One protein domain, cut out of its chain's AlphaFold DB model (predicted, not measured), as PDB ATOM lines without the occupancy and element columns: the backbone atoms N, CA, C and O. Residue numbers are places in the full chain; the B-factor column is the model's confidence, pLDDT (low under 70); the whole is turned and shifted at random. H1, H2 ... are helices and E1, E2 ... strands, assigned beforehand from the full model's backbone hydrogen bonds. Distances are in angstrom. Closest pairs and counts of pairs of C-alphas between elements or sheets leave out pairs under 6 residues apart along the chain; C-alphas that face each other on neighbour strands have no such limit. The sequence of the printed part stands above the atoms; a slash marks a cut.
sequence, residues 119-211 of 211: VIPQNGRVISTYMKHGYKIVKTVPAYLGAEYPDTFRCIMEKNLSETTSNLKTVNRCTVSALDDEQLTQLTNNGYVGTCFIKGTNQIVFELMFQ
ATOM      1  N   VAL A 119      45.308 -16.819 -39.344       87.19
ATOM      2  CA  VAL A 119      46.455 -16.281 -40.098       87.19
ATOM      3  C   VAL A 119      46.181 -16.340 -41.595       87.19
ATOM      4  O   VAL A 119      45.571 -17.284 -42.088       87.19
ATOM      5  N   ILE A 120      46.638 -15.328 -42.332       82.12
ATOM      6  CA  ILE A 120      46.630 -15.330 -43.800       82.12
ATOM      7  C   ILE A 120      47.606 -16.415 -44.296       82.12
ATOM      8  O   ILE A 120      48.786 -16.327 -43.948       82.12
ATOM      9  N   PRO A 121      47.174 -17.397 -45.112       78.50
ATOM     10  CA  PRO A 121      48.025 -18.492 -45.595       78.50
ATOM     11  C   PRO A 121      49.344 -18.037 -46.239       78.50
ATOM     12  O   PRO A 121      50.380 -18.675 -46.076       78.50
ATOM     13  N   GLN A 122      49.322 -16.900 -46.940       77.94
ATOM     14  CA  GLN A 122      50.481 -16.300 -47.602       77.94
ATOM     15  C   GLN A 122      51.535 -15.789 -46.606       77.94
ATOM     16  O   GLN A 122      52.704 -15.649 -46.961       77.94
ATOM     17  N   ASN A 123      51.163 -15.538 -45.345       82.62
ATOM     18  CA  ASN A 123      52.082 -15.075 -44.309       82.62
ATOM     19  C   ASN A 123      52.851 -16.247 -43.675       82.62
ATOM     20  O   ASN A 123      52.740 -16.534 -42.478       82.62
ATOM     21  N   GLY A 124      53.671 -16.914 -44.493       81.44
ATOM     22  CA  GLY A 124      54.457 -18.080 -44.085       81.44
ATOM     23  C   GLY A 124      55.410 -17.802 -42.917       81.44
ATOM     24  O   GLY A 124      55.691 -18.704 -42.127       81.44
ATOM     25  N   ARG A 125      55.849 -16.546 -42.739       84.31
ATOM     26  CA  ARG A 125      56.644 -16.107 -41.578       84.31
ATOM     27  C   ARG A 125      55.874 -16.293 -40.273       84.31
ATOM     28  O   ARG A 125      56.413 -16.863 -39.322       84.31
ATOM     29  N   VAL A 126      54.632 -15.813 -40.218       88.00
ATOM     30  CA  VAL A 126      53.789 -15.921 -39.020       88.00
ATOM     31  C   VAL A 126      53.443 -17.380 -38.756       88.00
ATOM     32  O   VAL A 126      53.681 -17.854 -37.648       88.00
ATOM     33  N   ILE A 127      52.984 -18.115 -39.772       87.31
ATOM     34  CA  ILE A 127      52.624 -19.533 -39.624       87.31
ATOM     35  C   ILE A 127      53.813 -20.340 -39.094       87.31
ATOM     36  O   ILE A 127      53.706 -20.993 -38.058       87.31
ATOM     37  N   SER A 128      54.984 -20.207 -39.721       84.50
ATOM     38  CA  SER A 128      56.202 -20.894 -39.275       84.50
ATOM     39  C   SER A 128      56.593 -20.527 -37.843       84.50
ATOM     40  O   SER A 128      57.096 -21.376 -37.111       84.50
ATOM     41  N   THR A 129      56.371 -19.276 -37.426       89.44
ATOM     42  CA  THR A 129      56.637 -18.840 -36.047       89.44
ATOM     43  C   THR A 129      55.732 -19.583 -35.069       89.44
ATOM     44  O   THR A 129      56.233 -20.200 -34.137       89.44
ATOM     45  N   TYR A 130      54.419 -19.605 -35.304       92.62
ATOM     46  CA  TYR A 130      53.479 -20.311 -34.431       92.62
ATOM     47  C   TYR A 130      53.721 -21.829 -34.414       92.62
ATOM     48  O   TYR A 130      53.713 -22.432 -33.340       92.62
ATOM     49  N   MET A 131      54.028 -22.449 -35.558       88.38
ATOM     50  CA  MET A 131      54.334 -23.887 -35.624       88.38
ATOM     51  C   MET A 131      55.554 -24.278 -34.788       88.38
ATOM     52  O   MET A 131      55.511 -25.275 -34.075       88.38
ATOM     53  N   LYS A 132      56.618 -23.460 -34.791       87.38
ATOM     54  CA  LYS A 132      57.793 -23.669 -33.921       87.38
ATOM     55  C   LYS A 132      57.449 -23.649 -32.430       87.38
ATOM     56  O   LYS A 132      58.174 -24.222 -31.626       87.38
ATOM     57  N   HIS A 133      56.346 -23.002 -32.062       90.81
ATOM     58  CA  HIS A 133      55.826 -22.980 -30.698       90.81
ATOM     59  C   HIS A 133      54.763 -24.057 -30.435       90.81
ATOM     60  O   HIS A 133      54.137 -24.039 -29.376       90.81
ATOM     61  N   GLY A 134      54.576 -25.015 -31.347       90.00
ATOM     62  CA  GLY A 134      53.669 -26.152 -31.179       90.00
ATOM     63  C   GLY A 134      52.221 -25.879 -31.584       90.00
ATOM     64  O   GLY A 134      51.344 -26.660 -31.229       90.00
ATOM     65  N   TYR A 135      51.953 -24.782 -32.299       92.88
ATOM     66  CA  TYR A 135      50.646 -24.577 -32.921       92.88
ATOM     67  C   TYR A 135      50.522 -25.423 -34.187       92.88
ATOM     68  O   TYR A 135      51.478 -25.594 -34.943       92.88
ATOM     69  N   LYS A 136      49.312 -25.889 -34.451       88.75
ATOM     70  CA  LYS A 136      48.954 -26.741 -35.581       88.75
ATOM     71  C   LYS A 136      47.889 -26.044 -36.412       88.75
ATOM     72  O   LYS A 136      47.061 -25.329 -35.854       88.75
ATOM     73  N   ILE A 137      47.905 -26.224 -37.729       88.12
ATOM     74  CA  ILE A 137      46.796 -25.770 -38.578       88.12
ATOM     75  C   ILE A 137      45.685 -26.808 -38.431       88.12
ATOM     76  O   ILE A 137      45.913 -27.972 -38.739       88.12
ATOM     77  N   VAL A 138      44.519 -26.389 -37.938       86.44
ATOM     78  CA  VAL A 138      43.396 -27.299 -37.638       86.44
ATOM     79  C   VAL A 138      42.225 -27.166 -38.606       86.44
ATOM     80  O   VAL A 138      41.397 -28.065 -38.683       86.44
ATOM     81  N   LYS A 139      42.120 -26.034 -39.311       84.25
ATOM     82  CA  LYS A 139      41.138 -25.823 -40.383       84.25
ATOM     83  C   LYS A 139      41.465 -24.594 -41.210       84.25
ATOM     84  O   LYS A 139      42.161 -23.682 -40.741       84.25
ATOM     85  N   THR A 140      40.857 -24.504 -42.381       81.75
ATOM     86  CA  THR A 140      40.807 -23.279 -43.179       81.75
ATOM     87  C   THR A 140      39.397 -22.691 -43.206       81.75
ATOM     88  O   THR A 140      38.397 -23.403 -43.228       81.75
ATOM     89  N   VAL A 141      39.287 -21.363 -43.123       80.06
ATOM     90  CA  VAL A 141      37.993 -20.657 -43.131       80.06
ATOM     91  C   VAL A 141      38.026 -19.458 -44.079       80.06
ATOM     92  O   VAL A 141      39.066 -18.805 -44.179       80.06
ATOM     93  N   PRO A 142      36.924 -19.116 -44.769       73.31
ATOM     94  CA  PRO A 142      36.812 -17.826 -45.447       73.31
ATOM     95  C   PRO A 142      36.771 -16.686 -44.410       73.31
ATOM     96  O   PRO A 142      36.080 -16.801 -43.399       73.31
ATOM     97  N   ALA A 143      37.524 -15.600 -44.624       65.44
ATOM     98  CA  ALA A 143      37.611 -14.461 -43.696       65.44
ATOM     99  C   ALA A 143      36.544 -13.399 -43.944       65.44
ATOM    100  O   ALA A 143      35.983 -12.869 -42.990       65.44
ATOM    101  N   TYR A 144      36.286 -13.073 -45.215       61.50
ATOM    102  CA  TYR A 144      35.327 -12.045 -45.609       61.50
ATOM    103  C   TYR A 144      34.307 -12.627 -46.581       61.50
ATOM    104  O   TYR A 144      34.653 -13.342 -47.523       61.50
ATOM    105  N   LEU A 145      33.034 -12.326 -46.336       41.62
ATOM    106  CA  LEU A 145      31.924 -12.686 -47.211       41.62
ATOM    107  C   LEU A 145      31.607 -11.477 -48.101       41.62
ATOM    108  O   LEU A 145      31.133 -10.461 -47.603       41.62
ATOM    109  N   GLY A 146      31.877 -11.574 -49.406       41.06
ATOM    110  CA  GLY A 146      31.538 -10.531 -50.382       41.06
ATOM    111  C   GLY A 146      32.362 -10.614 -51.670       41.06
ATOM    112  O   GLY A 146      33.499 -11.078 -51.655       41.06
ATOM    113  N   ALA A 147      31.796 -10.145 -52.789       40.88
ATOM    114  CA  ALA A 147      32.454 -10.137 -54.104       40.88
ATOM    115  C   ALA A 147      33.720  -9.254 -54.167       40.88
ATOM    116  O   ALA A 147      34.520  -9.397 -55.088       40.88
ATOM    117  N   GLU A 148      33.910  -8.368 -53.186       51.03
ATOM    118  CA  GLU A 148      35.038  -7.432 -53.088       51.03
ATOM    119  C   GLU A 148      36.308  -8.062 -52.486       51.03
ATOM    120  O   GLU A 148      37.407  -7.553 -52.697       51.03
ATOM    121  N   TYR A 149      36.189  -9.208 -51.802       54.22
ATOM    122  CA  TYR A 149      37.311  -9.877 -51.125       54.22
ATOM    123  C   TYR A 149      37.488 -11.353 -51.535       54.22
ATOM    124  O   TYR A 149      37.601 -12.221 -50.655       54.22
ATOM    125  N   PRO A 150      37.535 -11.674 -52.847       44.94
ATOM    126  CA  PRO A 150      37.796 -13.037 -53.290       44.94
ATOM    127  C   PRO A 150      39.179 -13.468 -52.780       44.94
ATOM    128  O   PRO A 150      40.111 -12.664 -52.753       44.94
ATOM    129  N   ASP A 151      39.306 -14.721 -52.349       52.25
ATOM    130  CA  ASP A 151      40.552 -15.362 -51.881       52.25
ATOM    131  C   ASP A 151      41.038 -15.029 -50.462       52.25
ATOM    132  O   ASP A 151      42.181 -15.326 -50.103       52.25
ATOM    133  N   THR A 152      40.195 -14.464 -49.601       62.78
ATOM    134  CA  THR A 152      40.598 -14.154 -48.221       62.78
ATOM    135  C   THR A 152      40.395 -15.337 -47.276       62.78
ATOM    136  O   THR A 152      39.698 -15.236 -46.280       62.78
ATOM    137  N   PHE A 153      41.013 -16.487 -47.543       72.75
ATOM    138  CA  PHE A 153      41.012 -17.589 -46.574       72.75
ATOM    139  C   PHE A 153      41.927 -17.276 -45.374       72.75
ATOM    140  O   PHE A 153      42.843 -16.446 -45.448       72.75
ATOM    141  N   ARG A 154      41.665 -17.920 -44.236       81.88
ATOM    142  CA  ARG A 154      42.511 -17.927 -43.037       81.88
ATOM    143  C   ARG A 154      42.776 -19.358 -42.622       81.88
ATOM    144  O   ARG A 154      41.854 -20.167 -42.573       81.88
ATOM    145  N   CYS A 155      44.012 -19.634 -42.246       86.44
ATOM    146  CA  CYS A 155      44.345 -20.815 -41.470       86.44
ATOM    147  C   CYS A 155      44.004 -20.540 -40.015       86.44
ATOM    148  O   CYS A 155      44.521 -19.584 -39.431       86.44
ATOM    149  N   ILE A 156      43.159 -21.379 -39.430       90.75
ATOM    150  CA  ILE A 156      43.006 -21.417 -37.985       90.75
ATOM    151  C   ILE A 156      44.129 -22.280 -37.439       90.75
ATOM    152  O   ILE A 156      44.233 -23.467 -37.755       90.75
ATOM    153  N   MET A 157      44.978 -21.651 -36.639       93.88
ATOM    154  CA  MET A 157      46.053 -22.309 -35.925       93.88
ATOM    155  C   MET A 157      45.668 -22.469 -34.461       93.88
ATOM    156  O   MET A 157      45.145 -21.534 -33.857       93.88
ATOM    157  N   GLU A 158      45.949 -23.631 -33.885       95.00
ATOM    158  CA  GLU A 158      45.597 -23.982 -32.511       95.00
ATOM    159  C   GLU A 158      46.770 -24.648 -31.796       95.00
ATOM    160  O   GLU A 158      47.498 -25.444 -32.382       95.00
ATOM    161  N   LYS A 159      46.925 -24.353 -30.506       95.50
ATOM    162  CA  LYS A 159      47.776 -25.108 -29.590       95.50
ATOM    163  C   LYS A 159      46.960 -25.566 -28.389       95.50
ATOM    164  O   LYS A 159      46.392 -24.737 -27.677       95.50
ATOM    165  N   ASN A 160      46.962 -26.871 -28.138       94.62
ATOM    166  CA  ASN A 160      46.472 -27.453 -26.895       94.62
ATOM    167  C   ASN A 160      47.515 -27.243 -25.788       94.62
ATOM    168  O   ASN A 160      48.660 -27.675 -25.910       94.62
ATOM    169  N   LEU A 161      47.134 -26.574 -24.701       93.50
ATOM    170  CA  LEU A 161      48.048 -26.206 -23.613       93.50
ATOM    171  C   LEU A 161      48.356 -27.367 -22.655       93.50
ATOM    172  O   LEU A 161      49.248 -27.231 -21.815       93.50
ATOM    173  N   SER A 162      47.636 -28.486 -22.785       85.31
ATOM    174  CA  SER A 162      47.849 -29.725 -22.022       85.31
ATOM    175  C   SER A 162      48.747 -30.745 -22.733       85.31
ATOM    176  O   SER A 162      49.235 -31.676 -22.097       85.31
ATOM    177  N   GLU A 163      48.997 -30.575 -24.035       78.25
ATOM    178  CA  GLU A 163      49.857 -31.476 -24.803       78.25
ATOM    179  C   GLU A 163      51.337 -31.211 -24.506       78.25
ATOM    180  O   GLU A 163      51.857 -30.115 -24.724       78.25
ATOM    181  N   THR A 164      52.048 -32.239 -24.043       62.50
ATOM    182  CA  THR A 164      53.513 -32.265 -24.066       62.50
ATOM    183  C   THR A 164      53.988 -32.623 -25.468       62.50
ATOM    184  O   THR A 164      53.614 -33.667 -26.000       62.50
ATOM    185  N   THR A 165      54.827 -31.772 -26.058       57.72
ATOM    186  CA  THR A 165      55.402 -31.977 -27.391       57.72
ATOM    187  C   THR A 165      56.164 -33.302 -27.448       57.72
ATOM    188  O   THR A 165      57.133 -33.505 -26.715       57.72
ATOM    189  N   SER A 166      55.741 -34.215 -28.322       51.56
ATOM    190  CA  SER A 166      56.470 -35.451 -28.601       51.56
ATOM    191  C   SER A 166      57.655 -35.160 -29.523       51.56
ATOM    192  O   SER A 166      57.464 -34.707 -30.650       51.56
ATOM    193  N   ASN A 167      58.873 -35.446 -29.060       45.25
ATOM    194  CA  ASN A 167      60.068 -35.432 -29.902       45.25
ATOM    195  C   ASN A 167      60.014 -36.609 -30.878       45.25
ATOM    196  O   ASN A 167      60.093 -37.765 -30.461       45.25
ATOM    197  N   LEU A 168      59.946 -36.326 -32.172       48.62
ATOM    198  CA  LEU A 168      60.160 -37.311 -33.227       48.62
ATOM    199  C   LEU A 168      61.311 -36.827 -34.117       48.62
ATOM    200  O   LEU A 168      61.695 -35.666 -34.059       48.62
ATOM    201  N   LYS A 169      61.940 -37.742 -34.858       43.91
ATOM    202  CA  LYS A 169      63.141 -37.496 -35.669       43.91
ATOM    203  C   LYS A 169      62.958 -38.118 -37.046       43.91
ATOM    204  O   LYS A 169      63.016 -39.338 -37.121       43.91
ATOM    205  N   THR A 170      62.827 -37.298 -38.093       48.38
ATOM    206  CA  THR A 170      63.409 -37.514 -39.442       48.38
ATOM    207  C   THR A 170      63.013 -36.377 -40.381       48.38
ATOM    208  O   THR A 170      61.832 -36.101 -40.530       48.38
ATOM    209  N   VAL A 171      63.984 -35.774 -41.073       51.22
ATOM    210  CA  VAL A 171      63.763 -34.686 -42.040       51.22
ATOM    211  C   VAL A 171      63.153 -35.234 -43.334       51.22
ATOM    212  O   VAL A 171      63.872 -35.735 -44.190       51.22
ATOM    213  N   ASN A 172      61.836 -35.103 -43.487       66.75
ATOM    214  CA  ASN A 172      61.137 -35.254 -44.764       66.75
ATOM    215  C   ASN A 172      60.395 -33.952 -45.087       66.75
ATOM    216  O   ASN A 172      59.818 -33.327 -44.194       66.75
ATOM    217  N   ARG A 173      60.414 -33.538 -46.359       71.38
ATOM    218  CA  ARG A 173      59.573 -32.446 -46.868       71.38
ATOM    219  C   ARG A 173      58.328 -33.031 -47.512       71.38
ATOM    220  O   ARG A 173      58.422 -34.052 -48.191       71.38
ATOM    221  N   CYS A 174      57.187 -32.384 -47.335       75.12
ATOM    222  CA  CYS A 174      55.963 -32.753 -48.038       75.12
ATOM    223  C   CYS A 174      55.175 -31.513 -48.455       75.12
ATOM    224  O   CYS A 174      55.212 -30.486 -47.778       75.12
ATOM    225  N   THR A 175      54.435 -31.650 -49.550       78.12
ATOM    226  CA  THR A 175      53.520 -30.628 -50.056       78.12
ATOM    227  C   THR A 175      52.093 -31.095 -49.809       78.12
ATOM    228  O   THR A 175      51.746 -32.203 -50.208       78.12
ATOM    229  N   VAL A 176      51.276 -30.262 -49.168       76.25
ATOM    230  CA  VAL A 176      49.865 -30.547 -48.858       76.25
ATOM    231  C   VAL A 176      48.983 -29.392 -49.314       76.25
ATOM    232  O   VAL A 176      49.359 -28.227 -49.184       76.25
ATOM    233  N   SER A 177      47.813 -29.704 -49.869       76.50
ATOM    234  CA  SER A 177      46.818 -28.699 -50.254       76.50
ATOM    235  C   SER A 177      46.281 -27.958 -49.029       76.50
ATOM    236  O   SER A 177      45.969 -28.571 -48.015       76.50
ATOM    237  N   ALA A 178      46.091 -26.642 -49.130       69.94
ATOM    238  CA  ALA A 178      45.437 -25.861 -48.082       69.94
ATOM    239  C   ALA A 178      43.953 -26.188 -47.899       69.94
ATOM    240  O   ALA A 178      43.378 -25.791 -46.898       69.94
ATOM    241  N   LEU A 179      43.339 -26.869 -48.868       72.88
ATOM    242  CA  LEU A 179      41.945 -27.308 -48.791       72.88
ATOM    243  C   LEU A 179      41.801 -28.707 -48.170       72.88
ATOM    244  O   LEU A 179      40.681 -29.175 -47.994       72.88
ATOM    245  N   ASP A 180      42.916 -29.383 -47.873       79.00
ATOM    246  CA  ASP A 180      42.936 -30.707 -47.250       79.00
ATOM    247  C   ASP A 180      43.220 -30.574 -45.744       79.00
ATOM    248  O   ASP A 180      44.340 -30.769 -45.262       79.00
ATOM    249  N   ASP A 181      42.187 -30.168 -45.001       79.81
ATOM    250  CA  ASP A 181      42.263 -29.935 -43.554       79.81
ATOM    251  C   ASP A 181      42.681 -31.206 -42.780       79.81
ATOM    252  O   ASP A 181      43.379 -31.111 -41.763       79.81
ATOM    253  N   GLU A 182      42.299 -32.397 -43.261       81.44
ATOM    254  CA  GLU A 182      42.642 -33.683 -42.641       81.44
ATOM    255  C   GLU A 182      44.144 -33.959 -42.758       81.44
ATOM    256  O   GLU A 182      44.818 -34.179 -41.744       81.44
ATOM    257  N   GLN A 183      44.696 -33.862 -43.972       81.94
ATOM    258  CA  GLN A 183      46.122 -34.077 -44.204       81.94
ATOM    259  C   GLN A 183      46.977 -33.011 -43.502       81.94
ATOM    260  O   GLN A 183      48.014 -33.340 -42.918       81.94
ATOM    261  N   LEU A 184      46.540 -31.745 -43.487       78.88
ATOM    262  CA  LEU A 184      47.208 -30.673 -42.737       78.88
ATOM    263  C   LEU A 184      47.270 -30.970 -41.240       78.88
ATOM    264  O   LEU A 184      48.338 -30.884 -40.624       78.88
ATOM    265  N   THR A 185      46.137 -31.344 -40.653       78.12
ATOM    266  CA  THR A 185      46.052 -31.657 -39.224       78.12
ATOM    267  C   THR A 185      46.934 -32.855 -38.887       78.12
ATOM    268  O   THR A 185      47.696 -32.813 -37.921       78.12
ATOM    269  N   GLN A 186      46.909 -33.908 -39.707       80.94
ATOM    270  CA  GLN A 186      47.740 -35.094 -39.510       80.94
ATOM    271  C   GLN A 186      49.240 -34.765 -39.563       80.94
ATOM    272  O   GLN A 186      49.993 -35.164 -38.673       80.94
ATOM    273  N   LEU A 187      49.692 -34.024 -40.577       79.25
ATOM    274  CA  LEU A 187      51.109 -33.684 -40.738       79.25
ATOM    275  C   LEU A 187      51.605 -32.773 -39.612       79.25
ATOM    276  O   LEU A 187      52.676 -33.004 -39.051       79.25
ATOM    277  N   THR A 188      50.815 -31.779 -39.213       75.19
ATOM    278  CA  THR A 188      51.186 -30.899 -38.093       75.19
ATOM    279  C   THR A 188      51.145 -31.616 -36.740       75.19
ATOM    280  O   THR A 188      52.007 -31.370 -35.897       75.19
ATOM    281  N   ASN A 189      50.233 -32.576 -36.543       76.81
ATOM    282  CA  ASN A 189      50.250 -33.489 -35.391       76.81
ATOM    283  C   ASN A 189      51.512 -34.353 -35.341       76.81
ATOM    284  O   ASN A 189      52.017 -34.626 -34.255       76.81
ATOM    285  N   ASN A 190      52.039 -34.740 -36.501       73.81
ATOM    286  CA  ASN A 190      53.252 -35.541 -36.599       73.81
ATOM    287  C   ASN A 190      54.540 -34.737 -36.350       73.81
ATOM    288  O   ASN A 190      55.611 -35.331 -36.361       73.81
ATOM    289  N   GLY A 191      54.464 -33.424 -36.101       67.31
ATOM    290  CA  GLY A 191      55.628 -32.591 -35.768       67.31
ATOM    291  C   GLY A 191      56.267 -31.873 -36.957       67.31
ATOM    292  O   GLY A 191      57.351 -31.310 -36.823       67.31
ATOM    293  N   TYR A 192      55.608 -31.851 -38.118       71.44
ATOM    294  CA  TYR A 192      56.063 -31.023 -39.229       71.44
ATOM    295  C   TYR A 192      55.910 -29.531 -38.893       71.44
ATOM    296  O   TYR A 192      54.873 -29.099 -38.394       71.44
ATOM    297  N   VAL A 193      56.934 -28.740 -39.211       66.19
ATOM    298  CA  VAL A 193      57.033 -27.292 -39.003       66.19
ATOM    299  C   VAL A 193      57.489 -26.558 -40.270       66.19
ATOM    300  O   VAL A 193      58.161 -27.093 -41.147       66.19
ATOM    301  N   GLY A 194      57.159 -25.273 -40.356       60.59
ATOM    302  CA  GLY A 194      57.524 -24.438 -41.497       60.59
ATOM    303  C   GLY A 194      56.494 -24.506 -42.617       60.59
ATOM    304  O   GLY A 194      55.892 -25.541 -42.866       60.59
ATOM    305  N   THR A 195      56.278 -23.364 -43.262       62.50
ATOM    306  CA  THR A 195      55.365 -23.235 -44.397       62.50
ATOM    307  C   THR A 195      55.962 -22.308 -45.439       62.50
ATOM    308  O   THR A 195      56.187 -21.128 -45.155       62.50
ATOM    309  N   CYS A 196      56.155 -22.816 -46.652       58.91
ATOM    310  CA  CYS A 196      56.294 -21.991 -47.847       58.91
ATOM    311  C   CYS A 196      55.002 -22.099 -48.663       58.91
ATOM    312  O   CYS A 196      54.555 -23.204 -48.970       58.91
ATOM    313  N   PHE A 197      54.389 -20.957 -48.981       61.41
ATOM    314  CA  PHE A 197      53.285 -20.881 -49.934       61.41
ATOM    315  C   PHE A 197      53.878 -21.003 -51.339       61.41
ATOM    316  O   PHE A 197      54.556 -20.084 -51.805       61.41
ATOM    317  N   ILE A 198      53.637 -22.122 -52.022       57.88
ATOM    318  CA  ILE A 198      54.046 -22.266 -53.422       57.88
ATOM    319  C   ILE A 198      52.864 -21.847 -54.291       57.88
ATOM    320  O   ILE A 198      51.878 -22.569 -54.417       57.88
ATOM    321  N   LYS A 199      52.963 -20.665 -54.910       50.16
ATOM    322  CA  LYS A 199      52.002 -20.215 -55.926       50.16
ATOM    323  C   LYS A 199      52.303 -20.927 -57.246       50.16
ATOM    324  O   LYS A 199      52.922 -20.361 -58.141       50.16
ATOM    325  N   GLY A 200      51.905 -22.187 -57.353       49.28
ATOM    326  CA  GLY A 200      52.034 -22.985 -58.567       49.28
ATOM    327  C   GLY A 200      50.756 -23.780 -58.795       49.28
ATOM    328  O   GLY A 200      50.280 -24.436 -57.880       49.28
ATOM    329  N   THR A 201      50.201 -23.696 -60.007       43.09
ATOM    330  CA  THR A 201      49.088 -24.531 -60.504       43.09
ATOM    331  C   THR A 201      47.771 -24.451 -59.715       43.09
ATOM    332  O   THR A 201      47.382 -25.421 -59.085       43.09
ATOM    333  N   ASN A 202      47.047 -23.322 -59.779       51.47
ATOM    334  CA  ASN A 202      45.630 -23.169 -59.366       51.47
ATOM    335  C   ASN A 202      45.226 -23.660 -57.954       51.47
ATOM    336  O   ASN A 202      44.039 -23.704 -57.642       51.47
ATOM    337  N   GLN A 203      46.179 -24.020 -57.099       57.22
ATOM    338  CA  GLN A 203      45.951 -24.588 -55.779       57.22
ATOM    339  C   GLN A 203      46.910 -23.939 -54.788       57.22
ATOM    340  O   GLN A 203      48.058 -23.632 -55.109       57.22
ATOM    341  N   ILE A 204      46.417 -23.701 -53.576       60.94
ATOM    342  CA  ILE A 204      47.243 -23.247 -52.464       60.94
ATOM    343  C   ILE A 204      47.841 -24.494 -51.827       60.94
ATOM    344  O   ILE A 204      47.092 -25.376 -51.414       60.94
ATOM    345  N   VAL A 205      49.165 -24.559 -51.728       68.81
ATOM    346  CA  VAL A 205      49.861 -25.670 -51.075       68.81
ATOM    347  C   VAL A 205      50.824 -25.170 -50.003       68.81
ATOM    348  O   VAL A 205      51.450 -24.117 -50.155       68.81
ATOM    349  N   PHE A 206      50.949 -25.944 -48.930       68.62
ATOM    350  CA  PHE A 206      51.938 -25.762 -47.879       68.62
ATOM    351  C   PHE A 206      53.089 -26.740 -48.088       68.62
ATOM    352  O   PHE A 206      52.877 -27.950 -48.126       68.62
ATOM    353  N   GLU A 207      54.311 -26.219 -48.184       72.38
ATOM    354  CA  GLU A 207      55.520 -27.024 -47.999       72.38
ATOM    355  C   GLU A 207      55.824 -27.117 -46.500       72.38
ATOM    356  O   GLU A 207      56.160 -26.107 -45.879       72.38
ATOM    357  N   LEU A 208      55.691 -28.315 -45.933       72.50
ATOM    358  CA  LEU A 208      55.972 -28.604 -44.529       72.50
ATOM    359  C   LEU A 208      57.312 -29.335 -44.386       72.50
ATOM    360  O   LEU A 208      57.656 -30.185 -45.213       72.50
ATOM    361  N   MET A 209      58.065 -29.039 -43.323       63.50
ATOM    362  CA  MET A 209      59.372 -29.645 -43.052       63.50
ATOM    363  C   MET A 209      59.434 -30.227 -41.643       63.50
ATOM    364  O   MET A 209      59.070 -29.587 -40.670       63.50
ATOM    365  N   PHE A 210      59.953 -31.432 -41.486       59.84
ATOM    366  CA  PHE A 210      60.211 -31.967 -40.150       59.84
ATOM    367  C   PHE A 210      61.454 -31.311 -39.511       59.84
ATOM    368  O   PHE A 210      62.466 -31.163 -40.206       59.84
ATOM    369  N   GLN A 211      61.409 -30.947 -38.221       54.53
ATOM    370  CA  GLN A 211      62.583 -30.509 -37.435       54.53
ATOM    371  C   GLN A 211      62.996 -31.559 -36.409       54.53
ATOM    372  O   GLN A 211      62.094 -32.151 -35.782       54.53
TER     373      GLN A 211
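What this domain is: This is residues 119 to 211 of the 211 residues of a protein of Legionella massiliensis (UniProt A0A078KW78). A strongly twisted sheet of three strands, E3, E5 and E4, has two short helices on one face, H2 over E5 and H1 beside the edge strand E4, and the hairpin E1 and E2 reaches H2 through E1. The hairpin's turn, residues 143 to 152, and the long link, residues 161 to 172, make the two ends of the longest axis. The printed part has 93 residues, with two named helices and five named strands in the order H1 E1 E2 E3 H2 E4 E5; the class is mixed, helices and strands, and both sheets are antiparallel. The whole is compact, with a radius of gyration of the C-alphas of 13.4 A and spans of 44 by 30 by 22 A.

Where its parts are: In the larger sheet E3 is residues 173 to 177, E5 residues 203 to 210, 22.4 A long, and E4 residues 192 to 200, 21.3 A long. E5 ends at C-alpha 210 (60.211, -31.967, -40.150). H1 is residues 124 to 132, 12.1 A, from C-alpha 124 (54.457, -18.080, -44.085); H2 is residues 181 to 189, 12.0 A. E1 is residues 136 to 142, 18.0 A, and E2 residues 153 to 160, 22.7 A.

How they stand to each other: E5 is the inner strand, antiparallel to E3, with N 206 and O 176 2.8 A apart, and to E4, with N 193 and O 209 2.7 A apart, both within hydrogen-bond range. E4 and E5 form a hairpin, and E4 bends by 53 degrees at residue 195. E3, H2 and E4 make a split strand-helix-strand unit, two strands running the same way with a helix between along the chain and E5 between them in the sheet; its crossover is right-handed. H2 is on the sheet at a height of 9.1 A, along the strands, at 11 degrees to E5 on the local plane. H1 is on the same face, at a height of 4.2 A, only just above the sheet's level; its closest C-alphas to E4 are Ser 128 and Gly 194, 4.4 A. H1 and H2 are apart, only just, at 8.1 A. E1 and E2 are an antiparallel hairpin, with N 154 and O 141 2.7 A apart, within hydrogen-bond range. The closest C-alphas of E1 and H2 are Lys 139 and Asp 181, 5.3 A. In H1 and H2 every O i to N i+4 pair is within hydrogen-bond range.

The domain as a whole: The two C-alphas farthest apart are those of Ala 147 and Lys 169, 45.1 A. The printed part has no cut and ends at Gln 211, the chain's last residue. The link from E2 to E3 is long, 12 residues. The mean pLDDT of the printed part is 71.7; 38 residues are under 70, among them residues 143 to 152, 164 to 172 and 193 to 206.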